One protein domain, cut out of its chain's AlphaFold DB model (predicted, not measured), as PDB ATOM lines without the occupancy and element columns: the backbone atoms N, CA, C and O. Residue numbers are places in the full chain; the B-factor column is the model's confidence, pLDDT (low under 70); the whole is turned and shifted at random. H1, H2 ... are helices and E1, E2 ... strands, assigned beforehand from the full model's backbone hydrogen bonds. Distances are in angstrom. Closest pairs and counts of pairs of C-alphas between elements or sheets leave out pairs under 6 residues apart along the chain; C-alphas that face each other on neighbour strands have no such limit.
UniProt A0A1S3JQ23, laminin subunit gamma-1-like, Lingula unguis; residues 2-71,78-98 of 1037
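Overview. This is residues 2 to 71 and 78 to 98 of the 1037 residues of the protein "laminin subunit gamma-1-like" of Lingula unguis (UniProt A0A1S3JQ23). With little regular structure, this is a small three-stranded antiparallel sheet with one short helix, H1, across one face, amid long loops; residues 86 to 91 stick out. The 91 printed residues hold E1, E2, H1 and E3 in chain order, 25 residues in a mixed class; the sheet runs E2, E1, E3. It is only just compact, close to loose: radius of gyration of the C-alphas 14.6 A, spans 44 by 35 by 23 A.

Along the chain. E1, residues 3 to 7, begins at C-alpha (115.879, 68.544, 47.489) and spans 13.7 A. E2 is residues 10 to 14, 14.3 A; H1, residues 49 to 57, 12.0 A; E3, residues 59 to 64, 14.3 A, ending at (111.348, 67.081, 47.070).

Arrangement. E1 and E2 form a hairpin, N 5 to O 12 at 2.8 A. E1 and E3 are antiparallel, N 4 to O 63 at 2.9 A. H1 is on the sheet, height 8.2 A, across the strands at 88 degrees to E2 on the local plane; its closest C-alphas to E1 are Met 55 and Gly 7, 4.3 A. Every O i to N i+4 pair in H1 is within hydrogen-bond range. E2, H1, E3 make a split strand-helix-strand unit, E1 between the strands, with a right-handed crossover.

Size, cuts and confidence. C-alphas 71 and 88, the farthest apart, are 48.6 A apart. Residues 72 to 77 are cut out, a gap of 23.3 A between C-alphas 71 and 78. The link E2 to H1 is long, 34 residues. Residue 70 is under pLDDT 70.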
ATOM      1  N   ASP A   2     117.578  65.114  48.719       80.88
ATOM      2  CA  ASP A   2     116.184  65.127  49.160       80.88
ATOM      3  C   ASP A   2     115.485  66.446  48.775       80.88
ATOM      4  O   ASP A   2     114.260  66.481  48.711       80.88
ATOM      5  N   ILE A   3     116.265  67.478  48.418       89.50
ATOM      6  CA  ILE A   3     115.879  68.544  47.489       89.50
ATOM      7  C   ILE A   3     116.787  68.487  46.249       89.50
ATOM      8  O   ILE A   3     118.006  68.322  46.364       89.50
ATOM      9  N   VAL A   4     116.190  68.610  45.064       91.25
ATOM     10  CA  VAL A   4     116.869  68.696  43.761       91.25
ATOM     11  C   VAL A   4     116.288  69.879  42.986       91.25
ATOM     12  O   VAL A   4     115.071  70.064  42.968       91.25
ATOM     13  N   LEU A   5     117.162  70.662  42.363       92.06
ATOM     14  CA  LEU A   5     116.859  71.809  41.513       92.06
ATOM     15  C   LEU A   5     117.430  71.548  40.122       92.06
ATOM     16  O   LEU A   5     118.554  71.067  39.995       92.06
ATOM     17  N   GLU A   6     116.669  71.883  39.094       91.56
ATOM     18  CA  GLU A   6     116.989  71.610  37.698       91.56
ATOM     19  C   GLU A   6     116.535  72.793  36.850       91.56
ATOM     20  O   GLU A   6     115.431  73.302  37.043       91.56
ATOM     21  N   GLY A   7     117.390  73.261  35.946       86.81
ATOM     22  CA  GLY A   7     117.121  74.457  35.158       86.81
ATOM     23  C   GLY A   7     118.283  74.829  34.252       86.81
ATOM     24  O   GLY A   7     119.435  74.551  34.572       86.81
ATOM     25  N   ASN A   8     117.993  75.442  33.105       81.56
ATOM     26  CA  ASN A   8     118.996  75.862  32.115       81.56
ATOM     27  C   ASN A   8     120.040  74.775  31.735       81.56
ATOM     28  O   ASN A   8     121.222  75.068  31.570       81.56
ATOM     29  N   GLY A   9     119.625  73.502  31.666       84.12
ATOM     30  CA  GLY A   9     120.510  72.355  31.401       84.12
ATOM     31  C   GLY A   9     121.397  71.911  32.577       84.12
ATOM     32  O   GLY A   9     122.140  70.944  32.444       84.12
ATOM     33  N   GLN A  10     121.312  72.585  33.726       89.06
ATOM     34  CA  GLN A  10     122.046  72.272  34.951       89.06
ATOM     35  C   GLN A  10     121.160  71.541  35.972       89.06
ATOM     36  O   GLN A  10     119.929  71.584  35.920       89.06
ATOM     37  N   THR A  11     121.787  70.874  36.941       91.44
ATOM     38  CA  THR A  11     121.100  70.257  38.087       91.44
ATOM     39  C   THR A  11     121.971  70.353  39.334       91.44
ATOM     40  O   THR A  11     123.149  69.999  39.293       91.44
ATOM     41  N   VAL A  12     121.392  70.779  40.459       92.69
ATOM     42  CA  VAL A  12     122.032  70.767  41.786       92.69
ATOM     43  C   VAL A  12     121.108  70.151  42.828       92.69
ATOM     44  O   VAL A  12     119.895  70.078  42.658       92.69
ATOM     45  N   SER A  13     121.672  69.690  43.938       92.12
ATOM     46  CA  SER A  13     120.908  68.996  44.972       92.12
ATOM     47  C   SER A  13     121.539  69.112  46.356       92.12
ATOM     48  O   SER A  13     122.728  69.415  46.483       92.12
ATOM     49  N   ALA A  14     120.733  68.874  47.390       91.69
ATOM     50  CA  ALA A  14     121.164  68.834  48.785       91.69
ATOM     51  C   ALA A  14     120.376  67.766  49.581       91.69
ATOM     52  O   ALA A  14     119.269  67.376  49.184       91.69
ATOM     53  N   PRO A  15     120.922  67.230  50.689       88.88
ATOM     54  CA  PRO A  15     120.168  66.390  51.622       88.88
ATOM     55  C   PRO A  15     119.200  67.211  52.493       88.88
ATOM     56  O   PRO A  15     119.409  68.403  52.705       88.88
ATOM     57  N   ILE A  16     118.165  66.572  53.051       86.44
ATOM     58  CA  ILE A  16     117.080  67.269  53.778       86.44
ATOM     59  C   ILE A  16     117.557  68.004  55.047       86.44
ATOM     60  O   ILE A  16     116.965  68.991  55.463       86.44
ATOM     61  N   PHE A  17     118.660  67.539  55.635       86.00
ATOM     62  CA  PHE A  17     119.322  68.112  56.813       86.00
ATOM     63  C   PHE A  17     120.457  69.100  56.462       86.00
ATOM     64  O   PHE A  17     121.214  69.520  57.338       86.00
ATOM     65  N   ALA A  18     120.620  69.469  55.186       86.12
ATOM     66  CA  ALA A  18     121.572  70.503  54.783       86.12
ATOM     67  C   ALA A  18     121.196  71.877  55.358       86.12
ATOM     68  O   ALA A  18     120.074  72.101  55.810       86.12
ATOM     69  N   GLN A  19     122.140  72.819  55.306       88.44
ATOM     70  CA  GLN A  19     121.930  74.230  55.676       88.44
ATOM     71  C   GLN A  19     121.447  74.474  57.128       88.44
ATOM     72  O   GLN A  19     120.967  75.559  57.444       88.44
ATOM     73  N   GLY A  20     121.611  73.492  58.023       83.38
ATOM     74  CA  GLY A  20     121.213  73.580  59.436       83.38
ATOM     75  C   GLY A  20     119.827  73.011  59.756       83.38
ATOM     76  O   GLY A  20     119.380  73.123  60.896       83.38
ATOM     77  N   ASN A  21     119.150  72.386  58.788       88.81
ATOM     78  CA  ASN A  21     117.852  71.753  59.015       88.81
ATOM     79  C   ASN A  21     117.958  70.503  59.919       88.81
ATOM     80  O   ASN A  21     118.924  69.740  59.821       88.81
ATOM     81  N   PRO A  22     116.963  70.240  60.787       86.62
ATOM     82  CA  PRO A  22     116.989  69.100  61.700       86.62
ATOM     83  C   PRO A  22     116.745  67.764  60.978       86.62
ATOM     84  O   PRO A  22     115.981  67.689  60.019       86.62
ATOM     85  N   LEU A  23     117.316  66.667  61.487       83.75
ATOM     86  CA  LEU A  23     116.983  65.320  61.000       83.75
ATOM     87  C   LEU A  23     115.467  65.029  61.139       83.75
ATOM     88  O   LEU A  23     114.891  65.434  62.158       83.75
ATOM     89  N   PRO A  24     114.834  64.334  60.168       83.69
ATOM     90  CA  PRO A  24     113.405  64.004  60.209       83.69
ATOM     91  C   PRO A  24     112.996  63.138  61.405       83.69
ATOM     92  O   PRO A  24     113.734  62.246  61.829       83.69
ATOM     93  N   ARG A  25     111.795  63.393  61.930       81.00
ATOM     94  CA  ARG A  25     111.174  62.718  63.080       81.00
ATOM     95  C   ARG A  25     109.675  62.513  62.832       81.00
ATOM     96  O   ARG A  25     109.123  62.971  61.840       81.00
ATOM     97  N   ASN A  26     109.000  61.863  63.774       78.38
ATOM     98  CA  ASN A  26     107.549  61.659  63.799       78.38
ATOM     99  C   ASN A  26     106.757  62.867  64.356       78.38
ATOM    100  O   ASN A  26     105.733  62.680  65.009       78.38
ATOM    101  N   ILE A  27     107.244  64.093  64.138       84.00
ATOM    102  CA  ILE A  27     106.606  65.355  64.549       84.00
ATOM    103  C   ILE A  27     106.736  66.385  63.422       84.00
ATOM    104  O   ILE A  27     107.661  66.295  62.616       84.00
ATOM    105  N   ASN A  28     105.852  67.384  63.378       81.94
ATOM    106  CA  ASN A  28     105.929  68.450  62.376       81.94
ATOM    107  C   ASN A  28     107.224  69.268  62.553       81.94
ATOM    108  O   ASN A  28     107.556  69.691  63.662       81.94
ATOM    109  N   GLN A  29     107.949  69.502  61.457       86.69
ATOM    110  CA  GLN A  29     109.222  70.229  61.414       86.69
ATOM    111  C   GLN A  29     109.244  71.139  60.175       86.69
ATOM    112  O   GLN A  29     108.916  70.682  59.082       86.69
ATOM    113  N   GLU A  30     109.640  72.410  60.321       86.50
ATOM    114  CA  GLU A  30     109.902  73.283  59.164       86.50
ATOM    115  C   GLU A  30     111.271  72.946  58.551       86.50
ATOM    116  O   GLU A  30     112.256  72.777  59.272       86.50
ATOM    117  N   TYR A  31     111.321  72.896  57.219       87.88
ATOM    118  CA  TYR A  31     112.534  72.726  56.423       87.88
ATOM    119  C   TYR A  31     112.734  73.939  55.515       87.88
ATOM    120  O   TYR A  31     111.829  74.308  54.767       87.88
ATOM    121  N   ARG A  32     113.916  74.563  55.563       87.69
ATOM    122  CA  ARG A  32     114.221  75.798  54.828       87.69
ATOM    123  C   ARG A  32     115.546  75.697  54.079       87.69
ATOM    124  O   ARG A  32     116.583  75.433  54.679       87.69
ATOM    125  N   PHE A  33     115.517  75.979  52.778       88.00
ATOM    126  CA  PHE A  33     116.702  76.016  51.918       88.00
ATOM    127  C   PHE A  33     116.844  77.405  51.293       88.00
ATOM    128  O   PHE A  33     115.907  77.921  50.689       88.00
ATOM    129  N   VAL A  34     118.020  78.008  51.440       87.25
ATOM    130  CA  VAL A  34     118.413  79.247  50.770       87.25
ATOM    131  C   VAL A  34     119.011  78.895  49.409       87.25
ATOM    132  O   VAL A  34     119.933  78.079  49.304       87.25
ATOM    133  N   LEU A  35     118.472  79.521  48.364       87.56
ATOM    134  CA  LEU A  35     118.863  79.300  46.974       87.56
ATOM    135  C   LEU A  35     120.010  80.250  46.591       87.56
ATOM    136  O   LEU A  35     119.804  81.259  45.929       87.56
ATOM    137  N   ASN A  36     121.219  79.942  47.060       84.56
ATOM    138  CA  ASN A  36     122.443  80.696  46.771       84.56
ATOM    139  C   ASN A  36     123.625  79.726  46.596       84.56
ATOM    140  O   ASN A  36     123.699  78.710  47.290       84.56
ATOM    141  N   GLU A  37     124.539  80.026  45.673       84.38
ATOM    142  CA  GLU A  37     125.628  79.142  45.240       84.38
ATOM    143  C   GLU A  37     126.778  79.032  46.247       84.38
ATOM    144  O   GLU A  37     127.598  78.113  46.157       84.38
ATOM    145  N   HIS A  38     126.866  79.966  47.204       83.06
ATOM    146  CA  HIS A  38     128.016  80.075  48.092       83.06
ATOM    147  C   HIS A  38     128.270  78.750  48.842       83.06
ATOM    148  O   HIS A  38     127.340  78.210  49.452       83.06
ATOM    149  N   PRO A  39     129.524  78.244  48.908       83.12
ATOM    150  CA  PRO A  39     129.871  76.918  49.442       83.12
ATOM    151  C   PRO A  39     129.245  76.505  50.786       83.12
ATOM    152  O   PRO A  39     129.060  75.314  51.031       83.12
ATOM    153  N   ARG A  40     128.891  77.475  51.643       83.56
ATOM    154  CA  ARG A  40     128.186  77.257  52.922       83.56
ATOM    155  C   ARG A  40     126.809  76.588  52.783       83.56
ATOM    156  O   ARG A  40     126.350  75.977  53.740       83.56
ATOM    157  N   TYR A  41     126.166  76.694  51.619       86.38
ATOM    158  CA  TYR A  41     124.812  76.190  51.363       86.38
ATOM    159  C   TYR A  41     124.754  74.749  50.823       86.38
ATOM    160  O   TYR A  41     123.665  74.207  50.648       86.38
ATOM    161  N   GLN A  42     125.916  74.102  50.649       88.31
ATOM    162  CA  GLN A  42     126.067  72.645  50.469       88.31
ATOM    163  C   GLN A  42     125.433  72.040  49.193       88.31
ATOM    164  O   GLN A  42     125.322  70.819  49.081       88.31
ATOM    165  N   TRP A  43     125.090  72.867  48.200       91.19
ATOM    166  CA  TRP A  43     124.644  72.412  46.879       91.19
ATOM    167  C   TRP A  43     125.708  71.561  46.168       91.19
ATOM    168  O   TRP A  43     126.898  71.889  46.174       91.19
ATOM    169  N   THR A  44     125.262  70.453  45.572       89.81
ATOM    170  CA  THR A  44     126.101  69.476  44.863       89.81
ATOM    171  C   THR A  44     125.434  69.043  43.544       89.81
ATOM    172  O   THR A  44     124.275  68.616  43.594       89.81
ATOM    173  N   PRO A  45     126.132  69.080  42.388       90.50
ATOM    174  CA  PRO A  45     127.449  69.694  42.157       90.50
ATOM    175  C   PRO A  45     127.467  71.205  42.450       90.50
ATOM    176  O   PRO A  45     126.426  71.818  42.678       90.50
ATOM    177  N   ARG A  46     128.664  71.805  42.464       87.56
ATOM    178  CA  ARG A  46     128.817  73.268  42.488       87.56
ATOM    179  C   ARG A  46     128.821  73.804  41.060       87.56
ATOM    180  O   ARG A  46     129.499  73.241  40.206       87.56
ATOM    181  N   LEU A  47     128.109  74.903  40.847       86.75
ATOM    182  CA  LEU A  47     128.078  75.668  39.601       86.75
ATOM    183  C   LEU A  47     128.852  76.985  39.776       86.75
ATOM    184  O   LEU A  47     129.166  77.365  40.908       86.75
ATOM    185  N   THR A  48     129.146  77.703  38.686       84.44
ATOM    186  CA  THR A  48     129.595  79.102  38.802       84.44
ATOM    187  C   THR A  48     128.424  80.006  39.197       84.44
ATOM    188  O   THR A  48     127.262  79.639  39.018       84.44
ATOM    189  N   SER A  49     128.700  81.217  39.686       79.25
ATOM    190  CA  SER A  49     127.659  82.211  39.988       79.25
ATOM    191  C   SER A  49     126.779  82.562  38.781       79.25
ATOM    192  O   SER A  49     125.598  82.855  38.954       79.25
ATOM    193  N   LEU A  50     127.329  82.523  37.559       77.81
ATOM    194  CA  LEU A  50     126.564  82.780  36.336       77.81
ATOM    195  C   LEU A  50     125.667  81.584  35.992       77.81
ATOM    196  O   LEU A  50     124.473  81.765  35.773       77.81
ATOM    197  N   ASP A  51     126.210  80.365  36.033       83.19
ATOM    198  CA  ASP A  51     125.455  79.134  35.753       83.19
ATOM    199  C   ASP A  51     124.351  78.887  36.790       83.19
ATOM    200  O   ASP A  51     123.247  78.476  36.440       83.19
ATOM    201  N   PHE A  52     124.619  79.169  38.071       86.69
ATOM    202  CA  PHE A  52     123.647  79.021  39.155       86.69
ATOM    203  C   PHE A  52     122.520  80.058  39.049       86.69
ATOM    204  O   PHE A  52     121.353  79.696  39.195       86.69
ATOM    205  N   ARG A  53     122.829  81.326  38.722       82.62
ATOM    206  CA  ARG A  53     121.790  82.329  38.424       82.62
ATOM    207  C   ARG A  53     121.019  81.996  37.146       82.62
ATOM    208  O   ARG A  53     119.802  82.139  37.150       82.62
ATOM    209  N   GLY A  54     121.671  81.477  36.104       81.31
ATOM    210  CA  GLY A  54     121.004  80.983  34.892       81.31
ATOM    211  C   GLY A  54     120.040  79.824  35.177       81.31
ATOM    212  O   GLY A  54     118.889  79.859  34.748       81.31
ATOM    213  N   MET A  55     120.473  78.842  35.972       87.19
ATOM    214  CA  MET A  55     119.648  77.723  36.445       87.19
ATOM    215  C   MET A  55     118.449  78.197  37.280       87.19
ATOM    216  O   MET A  55     117.350  77.688  37.089       87.19
ATOM    217  N   LEU A  56     118.626  79.169  38.185       85.69
ATOM    218  CA  LEU A  56     117.519  79.723  38.979       85.69
ATOM    219  C   LEU A  56     116.567  80.604  38.154       85.69
ATOM    220  O   LEU A  56     115.367  80.609  38.420       85.69
ATOM    221  N   ALA A  57     117.078  81.335  37.162       81.19
ATOM    222  CA  ALA A  57     116.276  82.181  36.276       81.19
ATOM    223  C   ALA A  57     115.424  81.374  35.281       81.19
ATOM    224  O   ALA A  57     114.395  81.863  34.823       81.19
ATOM    225  N   ASN A  58     115.841  80.146  34.967       83.38
ATOM    226  CA  ASN A  58     115.126  79.200  34.110       83.38
ATOM    227  C   ASN A  58     115.010  77.831  34.808       83.38
ATOM    228  O   ASN A  58     115.485  76.811  34.299       83.38
ATOM    229  N   LEU A  59     114.436  77.837  36.018       85.62
ATOM    230  CA  LEU A  59     114.246  76.651  36.855       85.62
ATOM    231  C   LEU A  59     113.072  75.811  36.325       85.62
ATOM    232  O   LEU A  59     111.914  76.206  36.445       85.62
ATOM    233  N   THR A  60     113.372  74.646  35.755       88.81
ATOM    234  CA  THR A  60     112.401  73.746  35.117       88.81
ATOM    235  C   THR A  60     111.859  72.671  36.058       88.81
ATOM    236  O   THR A  60     110.727  72.229  35.872       88.81
ATOM    237  N   SER A  61     112.611  72.249  37.084       88.38
ATOM    238  CA  SER A  61     112.076  71.369  38.130       88.38
ATOM    239  C   SER A  61     112.635  71.660  39.527       88.38
ATOM    240  O   SER A  61     113.810  71.977  39.721       88.38
ATOM    241  N   MET A  62     111.759  71.530  40.525       88.44
ATOM    242  CA  MET A  62     112.100  71.475  41.944       88.44
ATOM    243  C   MET A  62     111.482  70.197  42.506       88.44
ATOM    244  O   MET A  62     110.261  70.053  42.540       88.44
ATOM    245  N   ARG A  63     112.321  69.246  42.919       88.38
ATOM    246  CA  ARG A  63     111.893  67.913  43.364       88.38
ATOM    247  C   ARG A  63     112.242  67.712  44.835       88.38
ATOM    248  O   ARG A  63     113.397  67.874  45.227       88.38
ATOM    249  N   LEU A  64     111.239  67.347  45.634       85.06
ATOM    250  CA  LEU A  64     111.348  67.081  47.070       85.06
ATOM    251  C   LEU A  64     111.057  65.605  47.360       85.06
ATOM    252  O   LEU A  64     110.106  65.030  46.829       85.06
ATOM    253  N   ARG A  65     111.860  64.982  48.222       80.88
ATOM    254  CA  ARG A  65     111.713  63.571  48.597       80.88
ATOM    255  C   ARG A  65     110.822  63.426  49.835       80.88
ATOM    256  O   ARG A  65     111.297  63.555  50.959       80.88
ATOM    257  N   GLY A  66     109.549  63.083  49.627       71.75
ATOM    258  CA  GLY A  66     108.553  62.962  50.705       71.75
ATOM    259  C   GLY A  66     108.824  61.882  51.769       71.75
ATOM    260  O   GLY A  66     108.323  62.000  52.883       71.75
ATOM    261  N   THR A  67     109.639  60.860  51.473       75.00
ATOM    262  CA  THR A  67     109.915  59.740  52.397       75.00
ATOM    263  C   THR A  67     111.414  59.526  52.625       75.00
ATOM    264  O   THR A  67     112.162  59.191  51.702       75.00
ATOM    265  N   TYR A  68     111.842  59.644  53.888       73.88
ATOM    266  CA  TYR A  68     113.240  59.502  54.318       73.88
ATOM    267  C   TYR A  68     113.715  58.037  54.434       73.88
ATOM    268  O   TYR A  68     114.830  57.722  54.014       73.88
ATOM    269  N   GLN A  69     112.867  57.130  54.941       75.69
ATOM    270  CA  GLN A  69     113.192  55.714  55.191       75.69
ATOM    271  C   GLN A  69     112.320  54.751  54.371       75.69
ATOM    272  O   GLN A  69     111.148  55.028  54.126       75.69
ATOM    273  N   SER A  70     112.858  53.593  53.979       67.94
ATOM    274  CA  SER A  70     112.082  52.536  53.313       67.94
ATOM    275  C   SER A  70     110.897  52.091  54.180       67.94
ATOM    276  O   SER A  70     111.084  51.804  55.358       67.94
ATOM    277  N   GLN A  71     109.699  52.025  53.587       70.19
ATOM    278  CA  GLN A  71     108.413  51.754  54.259       70.19
ATOM    279  C   GLN A  71     107.942  52.817  55.279       70.19
ATOM    280  O   GLN A  71     106.960  52.600  55.983       70.19
ATOM    281  N   ASN A  78     102.377  72.933  53.834       82.50
ATOM    282  CA  ASN A  78     102.781  74.345  53.815       82.50
ATOM    283  C   ASN A  78     104.070  74.650  53.010       82.50
ATOM    284  O   ASN A  78     104.922  75.444  53.422       82.50
ATOM    285  N   VAL A  79     104.214  74.012  51.842       84.25
ATOM    286  CA  VAL A  79     105.321  74.264  50.904       84.25
ATOM    287  C   VAL A  79     105.185  75.666  50.313       84.25
ATOM    288  O   VAL A  79     104.201  75.972  49.643       84.25
ATOM    289  N   LYS A  80     106.195  76.513  50.527       84.38
ATOM    290  CA  LYS A  80     106.223  77.898  50.038       84.38
ATOM    291  C   LYS A  80     107.613  78.283  49.538       84.38
ATOM    292  O   LYS A  80     108.608  78.061  50.224       84.38
ATOM    293  N   LEU A  81     107.667  78.907  48.364       83.62
ATOM    294  CA  LEU A  81     108.861  79.580  47.856       83.62
ATOM    295  C   LEU A  81     108.752  81.069  48.198       83.62
ATOM    296  O   LEU A  81     107.773  81.717  47.837       83.62
ATOM    297  N   VAL A  82     109.740  81.607  48.916       80.69
ATOM    298  CA  VAL A  82     109.752  83.012  49.349       80.69
ATOM    299  C   VAL A  82     110.703  83.806  48.462       80.69
ATOM    300  O   VAL A  82     111.884  83.480  48.369       80.69
ATOM    301  N   SER A  83     110.192  84.864  47.839       76.62
ATOM    302  CA  SER A  83     110.973  85.860  47.104       76.62
ATOM    303  C   SER A  83     110.912  87.214  47.817       76.62
ATOM    304  O   SER A  83     110.053  87.451  48.667       76.62
ATOM    305  N   ALA A  84     111.847  88.103  47.488       78.56
ATOM    306  CA  ALA A  84     111.907  89.457  48.024       78.56
ATOM    307  C   ALA A  84     112.070  90.464  46.881       78.56
ATOM    308  O   ALA A  84     112.668  90.166  45.848       78.56
ATOM    309  N   ARG A  85     111.528  91.667  47.075       75.25
ATOM    310  CA  ARG A  85     111.535  92.770  46.105       75.25
ATOM    311  C   ARG A  85     111.924  94.070  46.802       75.25
ATOM    312  O   ARG A  85     111.689  94.210  47.999       75.25
ATOM    313  N   ARG A  86     112.467  95.037  46.057       75.31
ATOM    314  CA  ARG A  86     112.679  96.398  46.580       75.31
ATOM    315  C   ARG A  86     111.326  97.015  46.960       75.31
ATOM    316  O   ARG A  86     110.382  96.955  46.176       75.31
ATOM    317  N   GLY A  87     111.241  97.605  48.149       74.12
ATOM    318  CA  GLY A  87     110.036  98.255  48.665       74.12
ATOM    319  C   GLY A  87     110.221  98.727  50.108       74.12
ATOM    320  O   GLY A  87     111.129  98.271  50.797       74.12
ATOM    321  N   SER A  88     109.370  99.650  50.557       74.44
ATOM    322  CA  SER A  88     109.485 100.313  51.869       74.44
ATOM    323  C   SER A  88     108.762  99.595  53.018       74.44
ATOM    324  O   SER A  88     108.758 100.103  54.135       74.44
ATOM    325  N   PHE A  89     108.117  98.453  52.753       70.50
ATOM    326  CA  PHE A  89     107.256  97.741  53.702       70.50
ATOM    327  C   PHE A  89     107.449  96.223  53.589       70.50
ATOM    328  O   PHE A  89     107.506  95.691  52.478       70.50
ATOM    329  N   GLY A  90     107.493  95.539  54.736       76.25
ATOM    330  CA  GLY A  90     107.755  94.101  54.866       76.25
ATOM    331  C   GLY A  90     108.987  93.817  55.731       76.25
ATOM    332  O   GLY A  90     109.730  94.735  56.079       76.25
ATOM    333  N   ASP A  91     109.200  92.548  56.081       79.94
ATOM    334  CA  ASP A  91     110.391  92.131  56.827       79.94
ATOM    335  C   ASP A  91     111.667  92.313  55.979       79.94
ATOM    336  O   ASP A  91     111.675  91.944  54.798       79.94
ATOM    337  N   PRO A  92     112.774  92.832  56.549       78.75
ATOM    338  CA  PRO A  92     114.047  92.912  55.844       78.75
ATOM    339  C   PRO A  92     114.523  91.541  55.352       78.75
ATOM    340  O   PRO A  92     114.513  90.555  56.092       78.75
ATOM    341  N   ALA A  93     115.016  91.493  54.112       80.31
ATOM    342  CA  ALA A  93     115.506  90.280  53.461       80.31
ATOM    343  C   ALA A  93     117.045  90.295  53.293       80.31
ATOM    344  O   ALA A  93     117.535  90.400  52.168       80.31
ATOM    345  N   PRO A  94     117.847  90.164  54.376       76.00
ATOM    346  CA  PRO A  94     119.319  90.223  54.333       76.00
ATOM    347  C   PRO A  94     119.978  89.008  53.645       76.00
ATOM    348  O   PRO A  94     121.193  88.841  53.689       76.00
ATOM    349  N   TRP A  95     119.169  88.131  53.054       71.69
ATOM    350  CA  TRP A  95     119.565  86.976  52.255       71.69
ATOM    351  C   TRP A  95     119.530  87.256  50.740       71.69
ATOM    352  O   TRP A  95     119.924  86.389  49.966       71.69
ATOM    353  N   VAL A  96     119.082  88.445  50.315       75.06
ATOM    354  CA  VAL A  96     119.203  88.919  48.927       75.06
ATOM    355  C   VAL A  96     120.602  89.496  48.711       75.06
ATOM    356  O   VAL A  96     121.051  90.342  49.482       75.06
ATOM    357  N   GLU A  97     121.283  89.054  47.657       72.88
ATOM    358  CA  GLU A  97     122.612  89.551  47.293       72.88
ATOM    359  C   GLU A  97     122.575  90.868  46.495       72.88
ATOM    360  O   GLU A  97     121.584  91.218  45.847       72.88
ATOM    361  N   GLN A  98     123.692  91.596  46.534       73.38
ATOM    362  CA  GLN A  98     123.980  92.730  45.659       73.38
ATOM    363  C   GLN A  98     125.284  92.424  44.920       73.38
ATOM    364  O   GLN A  98     126.331  92.265  45.549       73.38
TER     365      GLN A  98